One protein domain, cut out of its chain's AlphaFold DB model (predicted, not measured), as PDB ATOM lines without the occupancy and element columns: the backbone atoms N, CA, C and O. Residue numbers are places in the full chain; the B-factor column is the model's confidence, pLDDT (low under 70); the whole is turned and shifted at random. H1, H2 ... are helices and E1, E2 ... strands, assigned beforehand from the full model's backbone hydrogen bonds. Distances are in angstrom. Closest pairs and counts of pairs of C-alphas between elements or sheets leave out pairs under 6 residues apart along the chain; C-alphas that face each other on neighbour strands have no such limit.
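What this domain is: This is residues 18 to 166 of the 187 residues of an uncharacterized protein of Lentisphaerae bacterium RIFOXYB12_FULL_65_16 (UniProt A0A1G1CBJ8). H1, H3 and H4 form an up-and-down bundle, each running against the one before, with H7 packed along H4 and the small hairpin E1-E2 leading into H3. Short H5 crosses H1, and H6 packs on H7 near its start. The printed part has 149 residues, with named elements in the order H1 H2 E1 E2 H3 H4 H5 H6 H7, antiparallel sheet E1 - E2, mostly helix. It is compact, with a radius of gyration of the C-alphas of 15.9 A and spans of 50 by 35 by 33 A.

How they stand to each other: E1, residues 55 to 60, and E2, residues 63 to 68, form an antiparallel hairpin; N 56 and O 67 are within hydrogen-bond range at 2.8 A. H1, residues 18 to 47, touches H3, residues 69 to 88, with residues 21 to 35 alone, at a shallow tilt of 18 degrees, opposite ways; the closest C-alphas, Leu 28 and Gly 78, are 7.1 A apart. H3 and H4, residues 92 to 103, form a helical hairpin, closest at C-alphas 86 and 95, 4.3 A. H7, residues 146 to 165, touches H4 at 3 degrees, a shallow tilt, opposite ways; closest C-alphas 97 and 160, 4.1 A. H5, residues 106 to 114, touches H1 at a steep tilt of 65 degrees, with C-alphas 29 and 111 closest at 4.0 A. H6, residues 130 to 138, touches H7 residues 148 to 152 alone; closest C-alphas 135 and 148, 5.1 A. H2, residues 51 to 54, is close but not clearly touching H1, C-alphas 44 and 51 being closest at 6.8 A. O i to N i+4 pairs are within range throughout H4, H5 and H7, 23 of 26 in H1, 14 of 16 in H3 and 1 of 5 in H6, which has 4 of 6 O i to N i+3 pairs.

Where its parts are: H1 begins at C-alpha 18 (2.858, -84.521, 104.939) and is 42.0 A long; H3 is 29.1 A and H7 28.4 A, ending at C-alpha 165 (10.076, -93.369, 108.018).

The domain as a whole: The C-alphas farthest apart, Tyr 47 and Leu 166, are 52.1 A apart. The printed part has no cut; the link H5 to H6 is long. Residues 61 to 63 are under pLDDT 70.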
ATOM      1  N   VAL A  18       3.014 -84.496 106.397       86.19
ATOM      2  CA  VAL A  18       2.858 -84.521 104.939       86.19
ATOM      3  C   VAL A  18       2.080 -83.295 104.465       86.19
ATOM      4  O   VAL A  18       2.518 -82.617 103.540       86.19
ATOM      5  N   ALA A  19       0.971 -82.961 105.131       88.38
ATOM      6  CA  ALA A  19       0.165 -81.790 104.802       88.38
ATOM      7  C   ALA A  19       0.960 -80.487 104.946       88.38
ATOM      8  O   ALA A  19       0.860 -79.621 104.084       88.38
ATOM      9  N   ILE A  20       1.785 -80.366 105.990       89.12
ATOM     10  CA  ILE A  20       2.637 -79.193 106.214       89.12
ATOM     11  C   ILE A  20       3.659 -79.031 105.077       89.12
ATOM     12  O   ILE A  20       3.823 -77.932 104.550       89.12
ATOM     13  N   VAL A  21       4.312 -80.117 104.656       91.00
ATOM     14  CA  VAL A  21       5.285 -80.068 103.553       91.00
ATOM     15  C   VAL A  21       4.606 -79.754 102.221       91.00
ATOM     16  O   VAL A  21       5.093 -78.902 101.481       91.00
ATOM     17  N   ILE A  22       3.461 -80.379 101.933       91.81
ATOM     18  CA  ILE A  22       2.681 -80.089 100.723       91.81
ATOM     19  C   ILE A  22       2.218 -78.629 100.719       91.81
ATOM     20  O   ILE A  22       2.359 -77.954  99.706       91.81
ATOM     21  N   ALA A  23       1.718 -78.112 101.844       93.12
ATOM     22  CA  ALA A  23       1.300 -76.718 101.955       93.12
ATOM     23  C   ALA A  23       2.466 -75.747 101.711       93.12
ATOM     24  O   ALA A  23       2.292 -74.750 101.015       93.12
ATOM     25  N   ALA A  24       3.661 -76.055 102.225       93.62
ATOM     26  CA  ALA A  24       4.862 -75.265 101.967       93.62
ATOM     27  C   ALA A  24       5.274 -75.298 100.482       93.62
ATOM     28  O   ALA A  24       5.585 -74.252  99.919       93.62
ATOM     29  N   LEU A  25       5.221 -76.462  99.824       94.00
ATOM     30  CA  LEU A  25       5.496 -76.585  98.384       94.00
ATOM     31  C   LEU A  25       4.477 -75.819  97.535       94.00
ATOM     32  O   LEU A  25       4.859 -75.113  96.607       94.00
ATOM     33  N   LEU A  26       3.189 -75.911  97.876       94.44
ATOM     34  CA  LEU A  26       2.135 -75.143  97.211       94.44
ATOM     35  C   LEU A  26       2.344 -73.640  97.390       94.44
ATOM     36  O   LEU A  26       2.189 -72.893  96.431       94.44
ATOM     37  N   LEU A  27       2.729 -73.194  98.589       95.25
ATOM     38  CA  LEU A  27       3.044 -71.789  98.842       95.25
ATOM     39  C   LEU A  27       4.203 -71.307  97.961       95.25
ATOM     40  O   LEU A  27       4.109 -70.227  97.380       95.25
ATOM     41  N   LEU A  28       5.267 -72.106  97.834       94.94
ATOM     42  CA  LEU A  28       6.390 -71.800  96.948       94.94
ATOM     43  C   LEU A  28       5.949 -71.751  95.477       94.94
ATOM     44  O   LEU A  28       6.259 -70.780  94.794       94.94
ATOM     45  N   GLY A  29       5.150 -72.718  95.017       92.88
ATOM     46  CA  GLY A  29       4.607 -72.723  93.655       92.88
ATOM     47  C   GLY A  29       3.689 -71.528  93.361       92.88
ATOM     48  O   GLY A  29       3.750 -70.947  92.278       92.88
ATOM     49  N   VAL A  30       2.869 -71.100  94.330       94.62
ATOM     50  CA  VAL A  30       2.051 -69.877  94.222       94.62
ATOM     51  C   VAL A  30       2.933 -68.639  94.142       94.62
ATOM     52  O   VAL A  30       2.675 -67.763  93.320       94.62
ATOM     53  N   LEU A  31       3.956 -68.546  94.992       94.69
ATOM     54  CA  LEU A  31       4.872 -67.412  94.993       94.69
ATOM     55  C   LEU A  31       5.564 -67.280  93.634       94.69
ATOM     56  O   LEU A  31       5.610 -66.185  93.075       94.69
ATOM     57  N   ASP A  32       6.020 -68.397  93.076       92.19
ATOM     58  CA  ASP A  32       6.654 -68.419  91.764       92.19
ATOM     59  C   ASP A  32       5.667 -68.038  90.647       92.19
ATOM     60  O   ASP A  32       5.966 -67.200  89.795       92.19
ATOM     61  N   ALA A  33       4.420 -68.520  90.722       93.44
ATOM     62  CA  ALA A  33       3.355 -68.128  89.797       93.44
ATOM     63  C   ALA A  33       3.053 -66.625  89.868       93.44
ATOM     64  O   ALA A  33       2.848 -65.984  88.837       93.44
ATOM     65  N   VAL A  34       3.046 -66.035  91.064       94.31
ATOM     66  CA  VAL A  34       2.862 -64.589  91.234       94.31
ATOM     67  C   VAL A  34       4.030 -63.829  90.614       94.31
ATOM     68  O   VAL A  34       3.798 -62.934  89.803       94.31
ATOM     69  N   VAL A  35       5.275 -64.176  90.940       93.81
ATOM     70  CA  VAL A  35       6.431 -63.431  90.428       93.81
ATOM     71  C   VAL A  35       6.547 -63.567  88.911       93.81
ATOM     72  O   VAL A  35       6.646 -62.554  88.217       93.81
ATOM     73  N   LEU A  36       6.453 -64.778  88.367       92.12
ATOM     74  CA  LEU A  36       6.620 -64.998  86.933       92.12
ATOM     75  C   LEU A  36       5.431 -64.468  86.121       92.12
ATOM     76  O   LEU A  36       5.628 -63.730  85.155       92.12
ATOM     77  N   GLU A  37       4.192 -64.797  86.501       93.12
ATOM     78  CA  GLU A  37       3.009 -64.472  85.690       93.12
ATOM     79  C   GLU A  37       2.437 -63.080  85.971       93.12
ATOM     80  O   GLU A  37       1.819 -62.490  85.086       93.12
ATOM     81  N   ARG A  38       2.590 -62.551  87.192       93.44
ATOM     82  CA  ARG A  38       1.979 -61.268  87.589       93.44
ATOM     83  C   ARG A  38       2.968 -60.116  87.661       93.44
ATOM     84  O   ARG A  38       2.521 -58.974  87.634       93.44
ATOM     85  N   ILE A  39       4.271 -60.391  87.721       92.94
ATOM     86  CA  ILE A  39       5.300 -59.347  87.776       92.94
ATOM     87  C   ILE A  39       6.165 -59.394  86.515       92.94
ATOM     88  O   ILE A  39       6.115 -58.468  85.712       92.94
ATOM     89  N   TYR A  40       6.914 -60.475  86.290       92.69
ATOM     90  CA  TYR A  40       7.946 -60.502  85.250       92.69
ATOM     91  C   TYR A  40       7.354 -60.463  83.842       92.69
ATOM     92  O   TYR A  40       7.734 -59.601  83.052       92.69
ATOM     93  N   LYS A  41       6.390 -61.335  83.515       91.81
ATOM     94  CA  LYS A  41       5.765 -61.338  82.179       91.81
ATOM     95  C   LYS A  41       5.058 -60.017  81.844       91.81
ATOM     96  O   LYS A  41       5.292 -59.507  80.747       91.81
ATOM     97  N   PRO A  42       4.245 -59.418  82.740       93.62
ATOM     98  CA  PRO A  42       3.658 -58.106  82.486       93.62
ATOM     99  C   PRO A  42       4.698 -57.002  82.287       93.62
ATOM    100  O   PRO A  42       4.552 -56.213  81.358       93.62
ATOM    101  N   LEU A  43       5.766 -56.966  83.093       91.50
ATOM    102  CA  LEU A  43       6.848 -55.990  82.925       91.50
ATOM    103  C   LEU A  43       7.576 -56.172  81.587       91.50
ATOM    104  O   LEU A  43       7.776 -55.195  80.865       91.50
ATOM    105  N   ALA A  44       7.918 -57.412  81.233       92.94
ATOM    106  CA  ALA A  44       8.543 -57.740  79.954       92.94
ATOM    107  C   ALA A  44       7.684 -57.253  78.777       92.94
ATOM    108  O   ALA A  44       8.188 -56.597  77.867       92.94
ATOM    109  N   ALA A  45       6.371 -57.503  78.828       93.00
ATOM    110  CA  ALA A  45       5.431 -57.079  77.797       93.00
ATOM    111  C   ALA A  45       5.259 -55.550  77.739       93.00
ATOM    112  O   ALA A  45       5.313 -54.967  76.656       93.00
ATOM    113  N   GLN A  46       5.077 -54.894  78.889       94.88
ATOM    114  CA  GLN A  46       4.826 -53.452  78.975       94.88
ATOM    115  C   GLN A  46       6.029 -52.629  78.507       94.88
ATOM    116  O   GLN A  46       5.864 -51.661  77.767       94.88
ATOM    117  N   TYR A  47       7.234 -53.019  78.923       94.25
ATOM    118  CA  TYR A  47       8.459 -52.265  78.653       94.25
ATOM    119  C   TYR A  47       9.271 -52.829  77.481       94.25
ATOM    120  O   TYR A  47      10.338 -52.300  77.178       94.25
ATOM    121  N   ARG A  48       8.775 -53.882  76.811       91.88
ATOM    122  CA  ARG A  48       9.481 -54.621  75.746       91.88
ATOM    123  C   ARG A  48      10.888 -55.049  76.170       91.88
ATOM    124  O   ARG A  48      11.818 -55.021  75.368       91.88
ATOM    125  N   VAL A  49      11.033 -55.412  77.442       88.69
ATOM    126  CA  VAL A  49      12.300 -55.870  78.007       88.69
ATOM    127  C   VAL A  49      12.480 -57.339  77.616       88.69
ATOM    128  O   VAL A  49      11.613 -58.152  77.954       88.69
ATOM    129  N   PRO A  50      13.561 -57.687  76.896       88.31
ATOM    130  CA  PRO A  50      13.870 -59.071  76.562       88.31
ATOM    131  C   PRO A  50      14.026 -59.931  77.821       88.31
ATOM    132  O   PRO A  50      14.464 -59.438  78.863       88.31
ATOM    133  N   TRP A  51      13.658 -61.212  77.748       83.56
ATOM    134  CA  TRP A  51      13.638 -62.080  78.931       83.56
ATOM    135  C   TRP A  51      15.033 -62.268  79.543       83.56
ATOM    136  O   TRP A  51      15.159 -62.392  80.761       83.56
ATOM    137  N   GLU A  52      16.081 -62.168  78.721       86.81
ATOM    138  CA  GLU A  52      17.479 -62.294  79.137       86.81
ATOM    139  C   GLU A  52      17.894 -61.211  80.151       86.81
ATOM    140  O   GLU A  52      18.827 -61.414  80.922       86.81
ATOM    141  N   PHE A  53      17.190 -60.073  80.215       86.94
ATOM    142  CA  PHE A  53      17.442 -59.041  81.232       86.94
ATOM    143  C   PHE A  53      17.036 -59.471  82.642       86.94
ATOM    144  O   PHE A  53      17.554 -58.936  83.623       86.94
ATOM    145  N   PHE A  54      16.109 -60.422  82.761       87.94
ATOM    146  CA  PHE A  54      15.734 -60.999  84.048       87.94
ATOM    147  C   PHE A  54      16.658 -62.145  84.447       87.94
ATOM    148  O   PHE A  54      16.496 -62.688  85.541       87.94
ATOM    149  N   GLU A  55      17.626 -62.501  83.606       89.00
ATOM    150  CA  GLU A  55      18.583 -63.568  83.848       89.00
ATOM    151  C   GLU A  55      19.910 -63.027  84.386       89.00
ATOM    152  O   GLU A  55      20.349 -61.911  84.107       89.00
ATOM    153  N   VAL A  56      20.567 -63.854  85.189       85.44
ATOM    154  CA  VAL A  56      21.927 -63.659  85.662       85.44
ATOM    155  C   VAL A  56      22.782 -64.815  85.170       85.44
ATOM    156  O   VAL A  56      22.405 -65.984  85.273       85.44
ATOM    157  N   SER A  57      23.952 -64.471  84.637       85.12
ATOM    158  CA  SER A  57      24.961 -65.434  84.214       85.12
ATOM    159  C   SER A  57      25.832 -65.812  85.405       85.12
ATOM    160  O   SER A  57      26.679 -65.028  85.838       85.12
ATOM    161  N   LEU A  58      25.649 -67.014  85.938       80.06
ATOM    162  CA  LEU A  58      26.519 -67.561  86.972       80.06
ATOM    163  C   LEU A  58      27.700 -68.301  86.326       80.06
ATOM    164  O   LEU A  58      27.496 -69.111  85.412       80.06
ATOM    165  N   PRO A  59      28.942 -68.062  86.780       74.56
ATOM    166  CA  PRO A  59      30.093 -68.791  86.278       74.56
ATOM    167  C   PRO A  59      30.019 -70.252  86.735       74.56
ATOM    168  O   PRO A  59      30.029 -70.549  87.929       74.56
ATOM    169  N   ARG A  60      29.994 -71.180  85.777       71.00
ATOM    170  CA  ARG A  60      30.240 -72.604  86.012       71.00
ATOM    171  C   ARG A  60      31.457 -73.026  85.203       71.00
ATOM    172  O   ARG A  60      31.731 -72.470  84.142       71.00
ATOM    173  N   VAL A  61      32.199 -74.012  85.709       57.69
ATOM    174  CA  VAL A  61      33.380 -74.565  85.032       57.69
ATOM    175  C   VAL A  61      33.018 -74.922  83.583       57.69
ATOM    176  O   VAL A  61      32.259 -75.857  83.339       57.69
ATOM    177  N   GLY A  62      33.527 -74.137  82.630       59.38
ATOM    178  CA  GLY A  62      33.389 -74.358  81.190       59.38
ATOM    179  C   GLY A  62      32.166 -73.757  80.478       59.38
ATOM    180  O   GLY A  62      32.211 -73.700  79.253       59.38
ATOM    181  N   LYS A  63      31.102 -73.290  81.162       66.56
ATOM    182  CA  LYS A  63      29.933 -72.617  80.534       66.56
ATOM    183  C   LYS A  63      29.220 -71.658  81.497       66.56
ATOM    184  O   LYS A  63      29.132 -71.936  82.689       66.56
ATOM    185  N   ALA A  64      28.664 -70.565  80.968       72.62
ATOM    186  CA  ALA A  64      27.786 -69.674  81.727       72.62
ATOM    187  C   ALA A  64      26.421 -70.338  81.968       72.62
ATOM    188  O   ALA A  64      25.846 -70.955  81.070       72.62
ATOM    189  N   TRP A  65      25.925 -70.239  83.197       75.94
ATOM    190  CA  TRP A  65      24.583 -70.661  83.579       75.94
ATOM    191  C   TRP A  65      23.654 -69.462  83.605       75.94
ATOM    192  O   TRP A  65      23.907 -68.530  84.358       75.94
ATOM    193  N   HIS A  66      22.574 -69.517  82.834       78.81
ATOM    194  CA  HIS A  66      21.556 -68.477  82.819       78.81
ATOM    195  C   HIS A  66      20.411 -68.891  83.736       78.81
ATOM    196  O   HIS A  66      19.784 -69.931  83.539       78.81
ATOM    197  N   VAL A  67      20.194 -68.111  84.788       84.81
ATOM    198  CA  VAL A  67      19.164 -68.358  85.802       84.81
ATOM    199  C   VAL A  67      18.413 -67.054  86.027       84.81
ATOM    200  O   VAL A  67      19.039 -66.003  86.045       84.81
ATOM    201  N   LEU A  68      17.090 -67.075  86.221       87.88
ATOM    202  CA  LEU A  68      16.380 -65.829  86.538       87.88
ATOM    203  C   LEU A  68      16.841 -65.264  87.886       87.88
ATOM    204  O   LEU A  68      16.978 -66.009  88.855       87.88
ATOM    205  N   TRP A  69      16.987 -63.942  87.981       88.19
ATOM    206  CA  TRP A  69      17.322 -63.218  89.214       88.19
ATOM    207  C   TRP A  69      16.447 -63.625  90.397       88.19
ATOM    208  O   TRP A  69      16.933 -63.743  91.519       88.19
ATOM    209  N   TRP A  70      15.165 -63.889  90.139       91.56
ATOM    210  CA  TRP A  70      14.227 -64.351  91.155       91.56
ATOM    211  C   TRP A  70      14.684 -65.655  91.823       91.56
ATOM    212  O   TRP A  70      14.630 -65.770  93.048       91.56
ATOM    213  N   HIS A  71      15.240 -66.598  91.059       89.94
ATOM    214  CA  HIS A  71      15.714 -67.873  91.595       89.94
ATOM    215  C   HIS A  71      16.896 -67.720  92.559       89.94
ATOM    216  O   HIS A  71      17.046 -68.549  93.457       89.94
ATOM    217  N   LEU A  72      17.699 -66.650  92.446       89.00
ATOM    218  CA  LEU A  72      18.758 -66.367  93.422       89.00
ATOM    219  C   LEU A  72      18.208 -66.108  94.828       89.00
ATOM    220  O   LEU A  72      18.913 -66.332  95.807       89.00
ATOM    221  N   VAL A  73      16.967 -65.631  94.931       91.75
ATOM    222  CA  VAL A  73      16.287 -65.368  96.204       91.75
ATOM    223  C   VAL A  73      15.372 -66.534  96.568       91.75
ATOM    224  O   VAL A  73      15.346 -66.971  97.720       91.75
ATOM    225  N   PHE A  74      14.659 -67.074  95.583       93.19
ATOM    226  CA  PHE A  74      13.695 -68.149  95.762       93.19
ATOM    227  C   PHE A  74      14.338 -69.443  96.265       93.19
ATOM    228  O   PHE A  74      13.834 -70.034  97.217       93.19
ATOM    229  N   ILE A  75      15.479 -69.857  95.697       92.12
ATOM    230  CA  ILE A  75      16.136 -71.111  96.090       92.12
ATOM    231  C   ILE A  75      16.614 -71.049  97.554       92.12
ATOM    232  O   ILE A  75      16.213 -71.918  98.335       92.12
ATOM    233  N   PRO A  76      17.395 -70.037  97.996       94.25
ATOM    234  CA  PRO A  76      17.735 -69.901  99.413       94.25
ATOM    235  C   PRO A  76      16.504 -69.742 100.308       94.25
ATOM    236  O   PRO A  76      16.468 -70.316 101.396       94.25
ATOM    237  N   GLY A  77      15.483 -69.009  99.852       94.38
ATOM    238  CA  GLY A  77      14.226 -68.830 100.577       94.38
ATOM    239  C   GLY A  77      13.497 -70.150 100.834       94.38
ATOM    240  O   GLY A  77      13.112 -70.422 101.971       94.38
ATOM    241  N   GLY A  78      13.376 -71.006  99.817       94.38
ATOM    242  CA  GLY A  78      12.809 -72.349  99.940       94.38
ATOM    243  C   GLY A  78      13.605 -73.224 100.908       94.38
ATOM    244  O   GLY A  78      13.026 -73.875 101.779       94.38
ATOM    245  N   VAL A  79      14.941 -73.176 100.844       96.06
ATOM    246  CA  VAL A  79      15.807 -73.908 101.783       96.06
ATOM    247  C   VAL A  79      15.575 -73.450 103.225       96.06
ATOM    248  O   VAL A  79      15.345 -74.279 104.109       96.06
ATOM    249  N   VAL A  80      15.598 -72.137 103.468       96.69
ATOM    250  CA  VAL A  80      15.360 -71.555 104.796       96.69
ATOM    251  C   VAL A  80      13.969 -71.924 105.306       96.69
ATOM    252  O   VAL A  80      13.845 -72.323 106.463       96.69
ATOM    253  N   LEU A  81      12.939 -71.870 104.454       96.00
ATOM    254  CA  LEU A  81      11.573 -72.252 104.809       96.00
ATOM    255  C   LEU A  81      11.514 -73.680 105.365       96.00
ATOM    256  O   LEU A  81      11.003 -73.875 106.466       96.00
ATOM    257  N   PHE A  82      12.065 -74.671 104.660       96.56
ATOM    258  CA  PHE A  82      12.010 -76.064 105.119       96.56
ATOM    259  C   PHE A  82      12.874 -76.322 106.356       96.56
ATOM    260  O   PHE A  82      12.477 -77.101 107.226       96.56
ATOM    261  N   VAL A  83      14.015 -75.642 106.492       95.81
ATOM    262  CA  VAL A  83      14.832 -75.704 107.715       95.81
ATOM    263  C   VAL A  83      14.059 -75.147 108.913       95.81
ATOM    264  O   VAL A  83      13.995 -75.803 109.954       95.81
ATOM    265  N   LEU A  84      13.423 -73.981 108.766       95.25
ATOM    266  CA  LEU A  84      12.601 -73.372 109.816       95.25
ATOM    267  C   LEU A  84      11.377 -74.227 110.147       95.25
ATOM    268  O   LEU A  84      11.048 -74.386 111.319       95.25
ATOM    269  N   LEU A  85      10.743 -74.827 109.140       93.38
ATOM    270  CA  LEU A  85       9.621 -75.749 109.309       93.38
ATOM    271  C   LEU A  85      10.023 -76.964 110.152       93.38
ATOM    272  O   LEU A  85       9.339 -77.316 111.113       93.38
ATOM    273  N   GLY A  86      11.172 -77.570 109.842       91.38
ATOM    274  CA  GLY A  86      11.725 -78.657 110.643       91.38
ATOM    275  C   GLY A  86      12.106 -78.215 112.053       91.38
ATOM    276  O   GLY A  86      11.828 -78.941 113.005       91.38
ATOM    277  N   ALA A  87      12.679 -77.022 112.225       91.44
ATOM    278  CA  ALA A  87      13.000 -76.477 113.544       91.44
ATOM    279  C   ALA A  87      11.736 -76.237 114.392       91.44
ATOM    280  O   ALA A  87      11.691 -76.647 115.553       91.44
ATOM    281  N   ALA A  88      10.690 -75.651 113.805       90.62
ATOM    282  CA  ALA A  88       9.405 -75.399 114.455       90.62
ATOM    283  C   ALA A  88       8.712 -76.705 114.870       90.62
ATOM    284  O   ALA A  88       8.240 -76.829 115.998       90.62
ATOM    285  N   ALA A  89       8.736 -77.715 113.996       88.38
ATOM    286  CA  ALA A  89       8.229 -79.053 114.288       88.38
ATOM    287  C   ALA A  89       9.176 -79.895 115.164       88.38
ATOM    288  O   ALA A  89       8.862 -81.044 115.475       88.38
ATOM    289  N   ARG A  90      10.353 -79.364 115.531       88.75
ATOM    290  CA  ARG A  90      11.440 -80.085 116.219       88.75
ATOM    291  C   ARG A  90      11.789 -81.420 115.543       88.75
ATOM    292  O   ARG A  90      12.092 -82.411 116.204       88.75
ATOM    293  N   SER A  91      11.746 -81.443 114.211       88.94
ATOM    294  CA  SER A  91      11.929 -82.624 113.372       88.94
ATOM    295  C   SER A  91      12.830 -82.312 112.181       88.94
ATOM    296  O   SER A  91      12.398 -81.765 111.165       88.94
ATOM    297  N   TRP A  92      14.095 -82.730 112.266       90.44
ATOM    298  CA  TRP A  92      15.047 -82.603 111.155       90.44
ATOM    299  C   TRP A  92      14.600 -83.387 109.911       90.44
ATOM    300  O   TRP A  92      14.926 -83.013 108.791       90.44
ATOM    301  N   ARG A  93      13.807 -84.447 110.093       91.44
ATOM    302  CA  ARG A  93      13.252 -85.250 108.994       91.44
ATOM    303  C   ARG A  93      12.267 -84.470 108.156       91.44
ATOM    304  O   ARG A  93      12.238 -84.656 106.951       91.44
ATOM    305  N   LEU A  94      11.473 -83.614 108.800       91.75
ATOM    306  CA  LEU A  94      10.528 -82.751 108.103       91.75
ATOM    307  C   LEU A  94      11.278 -81.758 107.213       91.75
ATOM    308  O   LEU A  94      10.913 -81.589 106.053       91.75
ATOM    309  N   ALA A  95      12.368 -81.179 107.732       93.88
ATOM    310  CA  ALA A  95      13.253 -80.334 106.938       93.88
ATOM    311  C   ALA A  95      13.846 -81.110 105.757       93.88
ATOM    312  O   ALA A  95      13.720 -80.670 104.622       93.88
ATOM    313  N   VAL A  96      14.434 -82.287 105.997       94.56
ATOM    314  CA  VAL A  96      15.041 -83.101 104.929       94.56
ATOM    315  C   VAL A  96      14.012 -83.525 103.884       94.56
ATOM    316  O   VAL A  96      14.271 -83.374 102.698       94.56
ATOM    317  N   ALA A  97      12.841 -84.011 104.295       94.94
ATOM    318  CA  ALA A  97      11.778 -84.407 103.377       94.94
ATOM    319  C   ALA A  97      11.324 -83.229 102.505       94.94
ATOM    320  O   ALA A  97      11.233 -83.368 101.288       94.94
ATOM    321  N   GLY A  98      11.109 -82.059 103.111       95.62
ATOM    322  CA  GLY A  98      10.766 -80.842 102.382       95.62
ATOM    323  C   GLY A  98      11.852 -80.404 101.400       95.62
ATOM    324  O   GLY A  98      11.557 -80.156 100.236       95.62
ATOM    325  N   LEU A  99      13.118 -80.399 101.833       96.81
ATOM    326  CA  LEU A  99      14.264 -80.057 100.984       96.81
ATOM    327  C   LEU A  99      14.436 -81.026  99.813       96.81
ATOM    328  O   LEU A  99      14.747 -80.592  98.709       96.81
ATOM    329  N   VAL A 100      14.229 -82.326 100.035       96.56
ATOM    330  CA  VAL A 100      14.302 -83.341  98.976       96.56
ATOM    331  C   VAL A 100      13.201 -83.115  97.945       96.56
ATOM    332  O   VAL A 100      13.488 -83.101  96.749       96.56
ATOM    333  N   LEU A 101      11.958 -82.908  98.383       96.81
ATOM    334  CA  LEU A 101      10.845 -82.646  97.468       96.81
ATOM    335  C   LEU A 101      11.076 -81.354  96.680       96.81
ATOM    336  O   LEU A 101      10.962 -81.355  95.458       96.81
ATOM    337  N   PHE A 102      11.494 -80.288  97.360       96.06
ATOM    338  CA  PHE A 102      11.839 -79.015  96.732       96.06
ATOM    339  C   PHE A 102      12.944 -79.174  95.681       96.06
ATOM    340  O   PHE A 102      12.763 -78.802  94.531       96.06
ATOM    341  N   ALA A 103      14.059 -79.818  96.033       95.12
ATOM    342  CA  ALA A 103      15.178 -80.015  95.114       95.12
ATOM    343  C   ALA A 103      14.837 -80.914  93.912       95.12
ATOM    344  O   ALA A 103      15.514 -80.851  92.890       95.12
ATOM    345  N   THR A 104      13.815 -81.764  94.029       96.12
ATOM    346  CA  THR A 104      13.376 -82.675  92.958       96.12
ATOM    347  C   THR A 104      12.224 -82.116  92.121       96.12
ATOM    348  O   THR A 104      11.566 -82.872  91.406       96.12
ATOM    349  N   GLY A 105      12.007 -80.796  92.181       93.12
ATOM    350  CA  GLY A 105      11.105 -80.055  91.301       93.12
ATOM    351  C   GLY A 105       9.624 -80.228  91.633       93.12
ATOM    352  O   GLY A 105       8.759 -80.046  90.779       93.12
ATOM    353  N   TRP A 106       9.293 -80.591  92.879       96.19
ATOM    354  CA  TRP A 106       7.895 -80.569  93.319       96.19
ATOM    355  C   TRP A 106       7.304 -79.159  93.332       96.19
ATOM    356  O   TRP A 106       6.084 -79.023  93.221       96.19
ATOM    357  N   GLU A 107       8.125 -78.116  93.470       94.25
ATOM    358  CA  GLU A 107       7.627 -76.747  93.387       94.25
ATOM    359  C   GLU A 107       7.306 -76.358  91.937       94.25
ATOM    360  O   GLU A 107       6.261 -75.750  91.730       94.25
ATOM    361  N   ASP A 108       8.088 -76.792  90.939       91.94
ATOM    362  CA  ASP A 108       7.760 -76.624  89.516       91.94
ATOM    363  C   ASP A 108       6.413 -77.298  89.202       91.94
ATOM    364  O   ASP A 108       5.532 -76.716  88.561       91.94
ATOM    365  N   LEU A 109       6.216 -78.532  89.690       95.19
ATOM    366  CA  LEU A 109       4.942 -79.244  89.541       95.19
ATOM    367  C   LEU A 109       3.790 -78.459  90.179       95.19
ATOM    368  O   LEU A 109       2.726 -78.326  89.573       95.19
ATOM    369  N   ALA A 110       4.001 -77.916  91.381       94.44
ATOM    370  CA  ALA A 110       3.015 -77.093  92.072       94.44
ATOM    371  C   ALA A 110       2.722 -75.788  91.316       94.44
ATOM    372  O   ALA A 110       1.559 -75.416  91.182       94.44
ATOM    373  N   TYR A 111       3.743 -75.123  90.779       93.81
ATOM    374  CA  TYR A 111       3.626 -73.915  89.966       93.81
ATOM    375  C   TYR A 111       2.725 -74.145  88.745       93.81
ATOM    376  O   TYR A 111       1.752 -73.412  88.547       93.81
ATOM    377  N   TYR A 112       2.969 -75.203  87.962       93.75
ATOM    378  CA  TYR A 112       2.130 -75.525  86.800       93.75
ATOM    379  C   TYR A 112       0.721 -75.978  87.204       93.75
ATOM    380  O   TYR A 112      -0.254 -75.596  86.551       93.75
ATOM    381  N   ALA A 113       0.592 -76.717  88.311       92.81
ATOM    382  CA  ALA A 113      -0.703 -77.123  88.850       92.81
ATOM    383  C   ALA A 113      -1.553 -75.916  89.285       92.81
ATOM    384  O   ALA A 113      -2.725 -75.837  88.925       92.81
ATOM    385  N   VAL A 114      -0.967 -74.945  89.993       91.38
ATOM    386  CA  VAL A 114      -1.636 -73.699  90.416       91.38
ATOM    387  C   VAL A 114      -2.092 -72.877  89.212       91.38
ATOM    388  O   VAL A 114      -3.146 -72.247  89.247       91.38
ATOM    389  N   GLN A 115      -1.323 -72.904  88.128       91.56
ATOM    390  CA  GLN A 115      -1.693 -72.231  86.888       91.56
ATOM    391  C   GLN A 115      -2.717 -72.982  86.041       91.56
ATOM    392  O   GLN A 115      -3.178 -72.427  85.043       91.56
ATOM    393  N   LEU A 116      -3.055 -74.225  86.400       93.06
ATOM    394  CA  LEU A 116      -3.870 -75.123  85.581       93.06
ATOM    395  C   LEU A 116      -3.290 -75.292  84.163       93.06
ATOM    396  O   LEU A 116      -4.024 -75.368  83.177       93.06
ATOM    397  N   LYS A 117      -1.956 -75.322  84.058       92.25
ATOM    398  CA  LYS A 117      -1.223 -75.486  82.799       92.25
ATOM    399  C   LYS A 117      -0.471 -76.807  82.784       92.25
ATOM    400  O   LYS A 117      -0.026 -77.309  83.811       92.25
ATOM    401  N   TRP A 118      -0.285 -77.341  81.584       92.62
ATOM    402  CA  TRP A 118       0.592 -78.484  81.370       92.62
ATOM    403  C   TRP A 118       2.058 -78.062  81.418       92.62
ATOM    404  O   TRP A 118       2.413 -76.964  80.983       92.62
ATOM    405  N   LEU A 119       2.905 -78.970  81.902       92.88
ATOM    406  CA  LEU A 119       4.353 -78.830  81.808       92.88
ATOM    407  C   LEU A 119       4.778 -78.786  80.337       92.88
ATOM    408  O   LEU A 119       4.355 -79.649  79.559       92.88
ATOM    409  N   PRO A 120       5.650 -77.842  79.952       93.06
ATOM    410  CA  PRO A 120       6.298 -77.876  78.656       93.06
ATOM    411  C   PRO A 120       7.050 -79.200  78.463       93.06
ATOM    412  O   PRO A 120       7.587 -79.759  79.424       93.06
ATOM    413  N   PRO A 121       7.132 -79.713  77.226       94.56
ATOM    414  CA  PRO A 121       7.840 -80.962  76.952       94.56
ATOM    415  C   PRO A 121       9.338 -80.867  77.271       94.56
ATOM    416  O   PRO A 121       9.954 -81.881  77.601       94.56
ATOM    417  N   VAL A 122       9.905 -79.657  77.205       94.62
ATOM    418  CA  VAL A 122      11.315 -79.365  77.464       94.62
ATOM    419  C   VAL A 122      11.435 -78.270  78.522       94.62
ATOM    420  O   VAL A 122      10.757 -77.248  78.445       94.62
ATOM    421  N   LEU A 123      12.304 -78.500  79.504       91.31
ATOM    422  CA  LEU A 123      12.461 -77.708  80.720       91.31
ATOM    423  C   LEU A 123      13.930 -77.273  80.859       91.31
ATOM    424  O   LEU A 123      14.653 -77.724  81.745       91.31
ATOM    425  N   HIS A 124      14.395 -76.412  79.948       88.00
ATOM    426  CA  HIS A 124      15.806 -75.997  79.874       88.00
ATOM    427  C   HIS A 124      16.336 -75.385  81.183       88.00
ATOM    428  O   HIS A 124      17.509 -75.543  81.514       88.00
ATOM    429  N   TRP A 125      15.468 -74.727  81.959       85.56
ATOM    430  CA  TRP A 125      15.839 -74.107  83.234       85.56
ATOM    431  C   TRP A 125      16.199 -75.119  84.330       85.56
ATOM    432  O   TRP A 125      16.828 -74.738  85.314       85.56
ATOM    433  N   LEU A 126      15.858 -76.403  84.159       89.44
ATOM    434  CA  LEU A 126      16.188 -77.478  85.100       89.44
ATOM    435  C   LEU A 126      17.477 -78.224  84.744       89.44
ATOM    436  O   LEU A 126      18.005 -78.964  85.574       89.44
ATOM    437  N   ASP A 127      18.031 -78.015  83.548       88.19
ATOM    438  CA  ASP A 127      19.329 -78.576  83.147       88.19
ATOM    439  C   ASP A 127      20.478 -78.273  84.116       88.19
ATOM    440  O   ASP A 127      21.365 -79.118  84.290       88.19
ATOM    441  N   PRO A 128      20.506 -77.089  84.749       83.00
ATOM    442  CA  PRO A 128      21.479 -76.787  85.775       83.00
ATOM    443  C   PRO A 128      21.351 -77.670  87.022       83.00
ATOM    444  O   PRO A 128      22.358 -78.027  87.630       83.00
ATOM    445  N   LEU A 129      20.133 -78.034  87.424       87.44
ATOM    446  CA  LEU A 129      19.849 -78.582  88.750       87.44
ATOM    447  C   LEU A 129      20.231 -80.065  88.835       87.44
ATOM    448  O   LEU A 129      19.512 -80.901  88.294       87.44
ATOM    449  N   PRO A 130      21.298 -80.460  89.562       89.38
ATOM    450  CA  PRO A 130      21.776 -81.847  89.552       89.38
ATOM    451  C   PRO A 130      20.736 -82.864  90.033       89.38
ATOM    452  O   PRO A 130      20.721 -83.995  89.555       89.38
ATOM    453  N   ALA A 131      19.852 -82.444  90.942       92.75
ATOM    454  CA  ALA A 131      18.773 -83.257  91.495       92.75
ATOM    455  C   ALA A 131      17.730 -83.696  90.448       92.75
ATOM    456  O   ALA A 131      17.053 -84.703  90.653       92.75
ATOM    457  N   VAL A 132      17.653 -83.001  89.307       94.94
ATOM    458  CA  VAL A 132      16.759 -83.333  88.187       94.94
ATOM    459  C   VAL A 132      17.548 -83.647  86.910       94.94
ATOM    460  O   VAL A 132      17.184 -84.551  86.160       94.94
ATOM    461  N   ALA A 133      18.676 -82.973  86.675       93.19
ATOM    462  CA  ALA A 133      19.481 -83.069  85.458       93.19
ATOM    463  C   ALA A 133      20.010 -84.481  85.162       93.19
ATOM    464  O   ALA A 133      20.220 -84.820  83.997       93.19
ATOM    465  N   TRP A 134      20.179 -85.335  86.178       95.19
ATOM    466  CA  TRP A 134      20.560 -86.740  85.978       95.19
ATOM    467  C   TRP A 134      19.568 -87.503  85.081       95.19
ATOM    468  O   TRP A 134      19.961 -88.424  84.362       95.19
ATOM    469  N   THR A 135      18.296 -87.095  85.056       96.75
ATOM    470  CA  THR A 135      17.245 -87.750  84.262       96.75
ATOM    471  C   THR A 135      17.487 -87.642  82.761       96.75
ATOM    472  O   THR A 135      17.125 -88.550  82.020       96.75
ATOM    473  N   ARG A 136      18.200 -86.605  82.307       95.31
ATOM    474  CA  ARG A 136      18.650 -86.462  80.914       95.31
ATOM    475  C   ARG A 136      19.544 -87.604  80.466       95.31
ATOM    476  O   ARG A 136      19.443 -88.061  79.334       95.31
ATOM    477  N   ILE A 137      20.420 -88.059  81.359       94.88
ATOM    478  CA  ILE A 137      21.365 -89.142  81.082       94.88
ATOM    479  C   ILE A 137      20.588 -90.454  80.941       94.88
ATOM    480  O   ILE A 137      20.806 -91.208  79.997       94.88
ATOM    481  N   VAL A 138      19.632 -90.687  81.843       95.19
ATOM    482  CA  VAL A 138      18.803 -91.900  81.853       95.19
ATOM    483  C   VAL A 138      17.857 -91.952  80.655       95.19
ATOM    484  O   VAL A 138      17.741 -92.990  80.008       95.19
ATOM    485  N   LEU A 139      17.223 -90.828  80.321       95.44
ATOM    486  CA  LEU A 139      16.285 -90.717  79.203       95.44
ATOM    487  C   LEU A 139      16.970 -90.430  77.858       95.44
ATOM    488  O   LEU A 139      16.284 -90.330  76.846       95.44
ATOM    489  N   LYS A 140      18.306 -90.308  77.836       95.25
ATOM    490  CA  LYS A 140      19.109 -89.960  76.651       95.25
ATOM    491  C   LYS A 140      18.599 -88.698  75.933       95.25
ATOM    492  O   LYS A 140      18.523 -88.662  74.709       95.25
ATOM    493  N   ALA A 141      18.245 -87.673  76.705       93.81
ATOM    494  CA  ALA A 141      17.717 -86.408  76.207       93.81
ATOM    495  C   ALA A 141      18.753 -85.278  76.313       93.81
ATOM    496  O   ALA A 141      19.558 -85.239  77.248       93.81
ATOM    497  N   GLU A 142      18.707 -84.328  75.375       93.19
ATOM    498  CA  GLU A 142      19.575 -83.142  75.406       93.19
ATOM    499  C   GLU A 142      19.225 -82.189  76.552       93.19
ATOM    500  O   GLU A 142      20.111 -81.519  77.069       93.19
ATOM    501  N   HIS A 143      17.965 -82.160  76.981       93.44
ATOM    502  CA  HIS A 143      17.452 -81.281  78.030       93.44
ATOM    503  C   HIS A 143      16.536 -82.055  78.975       93.44
ATOM    504  O   HIS A 143      16.024 -83.121  78.617       93.44
ATOM    505  N   VAL A 144      16.336 -81.545  80.191       93.81
ATOM    506  CA  VAL A 144      15.336 -82.098  81.109       93.81
ATOM    507  C   VAL A 144      13.969 -82.005  80.434       93.81
ATOM    508  O   VAL A 144      13.583 -80.958  79.919       93.81
ATOM    509  N   THR A 145      13.244 -83.118  80.412       96.81
ATOM    510  CA  THR A 145      11.895 -83.196  79.841       96.81
ATOM    511  C   THR A 145      10.849 -83.235  80.944       96.81
ATOM    512  O   THR A 145      11.174 -83.502  82.102       96.81
ATOM    513  N   CYS A 146       9.574 -83.051  80.595       96.19
ATOM    514  CA  CYS A 146       8.478 -83.257  81.548       96.19
ATOM    515  C   CYS A 146       8.505 -84.667  82.170       96.19
ATOM    516  O   CYS A 146       8.315 -84.816  83.373       96.19
ATOM    517  N   VAL A 147       8.827 -85.695  81.375       96.81
ATOM    518  CA  VAL A 147       8.997 -87.077  81.855       96.81
ATOM    519  C   VAL A 147      10.179 -87.177  82.820       96.81
ATOM    520  O   VAL A 147      10.071 -87.839  83.851       96.81
ATOM    521  N   GLY A 148      11.287 -86.496  82.517       96.62
ATOM    522  CA  GLY A 148      12.440 -86.402  83.410       96.62
ATOM    523  C   GLY A 148      12.077 -85.774  84.753       96.62
ATOM    524  O   GLY A 148      12.355 -86.363  85.794       96.62
ATOM    525  N   LEU A 149      11.377 -84.638  84.750       97.19
ATOM    526  CA  LEU A 149      10.910 -83.997  85.981       97.19
ATOM    527  C   LEU A 149       9.991 -84.919  86.795       97.19
ATOM    528  O   LEU A 149      10.199 -85.077  87.994       97.19
ATOM    529  N   LEU A 150       9.021 -85.583  86.160       97.12
ATOM    530  CA  LEU A 150       8.135 -86.527  86.853       97.12
ATOM    531  C   LEU A 150       8.913 -87.694  87.475       97.12
ATOM    532  O   LEU A 150       8.640 -88.081  88.610       97.12
ATOM    533  N   LEU A 151       9.912 -88.230  86.769       97.31
ATOM    534  CA  LEU A 151      10.782 -89.277  87.300       97.31
ATOM    535  C   LEU A 151      11.578 -88.786  88.518       97.31
ATOM    536  O   LEU A 151      11.630 -89.481  89.535       97.31
ATOM    537  N   ALA A 152      12.163 -87.588  88.443       97.00
ATOM    538  CA  ALA A 152      12.873 -86.981  89.566       97.00
ATOM    539  C   ALA A 152      11.942 -86.754  90.765       97.00
ATOM    540  O   ALA A 152      12.301 -87.113  91.885       97.00
ATOM    541  N   ALA A 153      10.729 -86.252  90.529       96.62
ATOM    542  CA  ALA A 153       9.730 -86.014  91.564       96.62
ATOM    543  C   ALA A 153       9.284 -87.313  92.254       96.62
ATOM    544  O   ALA A 153       9.137 -87.334  93.477       96.62
ATOM    545  N   LEU A 154       9.122 -88.414  91.509       97.38
ATOM    546  CA  LEU A 154       8.814 -89.732  92.079       97.38
ATOM    547  C   LEU A 154       9.957 -90.256  92.957       97.38
ATOM    548  O   LEU A 154       9.713 -90.733  94.066       97.38
ATOM    549  N   VAL A 155      11.206 -90.133  92.494       97.19
ATOM    550  CA  VAL A 155      12.388 -90.497  93.292       97.19
ATOM    551  C   VAL A 155      12.475 -89.624  94.545       97.19
ATOM    552  O   VAL A 155      12.686 -90.142  95.640       97.19
ATOM    553  N   GLY A 156      12.246 -88.318  94.416       96.44
ATOM    554  CA  GLY A 156      12.200 -87.385  95.536       96.44
ATOM    555  C   GLY A 156      11.126 -87.741  96.556       96.44
ATOM    556  O   GLY A 156      11.407 -87.786  97.751       96.44
ATOM    557  N   ALA A 157       9.920 -88.084  96.103       95.44
ATOM    558  CA  ALA A 157       8.831 -88.521  96.971       95.44
ATOM    559  C   ALA A 157       9.169 -89.806  97.726       95.44
ATOM    560  O   ALA A 157       8.927 -89.898  98.931       95.44
ATOM    561  N   PHE A 158       9.790 -90.768  97.046       95.56
ATOM    562  CA  PHE A 158      10.282 -91.982  97.685       95.56
ATOM    563  C   PHE A 158      11.335 -91.670  98.759       95.56
ATOM    564  O   PHE A 158      11.216 -92.127  99.894       95.56
ATOM    565  N   LEU A 159      12.332 -90.841  98.444       94.81
ATOM    566  CA  LEU A 159      13.383 -90.457  99.391       94.81
ATOM    567  C   LEU A 159      12.840 -89.647 100.577       94.81
ATOM    568  O   LEU A 159      13.263 -89.863 101.711       94.81
ATOM    569  N   ALA A 160      11.878 -88.755 100.342       93.25
ATOM    570  CA  ALA A 160      11.201 -87.997 101.387       93.25
ATOM    571  C   ALA A 160      10.391 -88.917 102.310       93.25
ATOM    572  O   ALA A 160      10.465 -88.782 103.533       93.25
ATOM    573  N   ALA A 161       9.684 -89.901 101.746       90.50
ATOM    574  CA  ALA A 161       9.019 -90.934 102.528       90.50
ATOM    575  C   ALA A 161      10.038 -91.717 103.368       90.50
ATOM    576  O   ALA A 161       9.880 -91.819 104.579       90.50
ATOM    577  N   VAL A 162      11.147 -92.174 102.783       90.88
ATOM    578  CA  VAL A 162      12.216 -92.853 103.535       90.88
ATOM    579  C   VAL A 162      12.751 -91.972 104.674       90.88
ATOM    580  O   VAL A 162      12.869 -92.447 105.802       90.88
ATOM    581  N   ALA A 163      13.003 -90.682 104.435       88.19
ATOM    582  CA  ALA A 163      13.483 -89.750 105.460       88.19
ATOM    583  C   ALA A 163      12.505 -89.603 106.639       88.19
ATOM    584  O   ALA A 163      12.924 -89.537 107.798       88.19
ATOM    585  N   LEU A 164      11.201 -89.589 106.360       86.62
ATOM    586  CA  LEU A 164      10.165 -89.546 107.390       86.62
ATOM    587  C   LEU A 164      10.058 -90.879 108.160       86.62
ATOM    588  O   LEU A 164       9.768 -90.858 109.359       86.62
ATOM    589  N   TRP A 165      10.338 -92.014 107.507       81.69
ATOM    590  CA  TRP A 165      10.076 -93.369 108.018       81.69
ATOM    591  C   TRP A 165      11.273 -94.081 108.651       81.69
ATOM    592  O   TRP A 165      11.072 -95.029 109.410       81.69
ATOM    593  N   LEU A 166      12.508 -93.654 108.380       74.81
ATOM    594  CA  LEU A 166      13.691 -94.217 109.036       74.81
ATOM    595  C   LEU A 166      13.514 -94.164 110.566       74.81
ATOM    596  O   LEU A 166      12.898 -93.228 111.068       74.81
TER     597      LEU A 166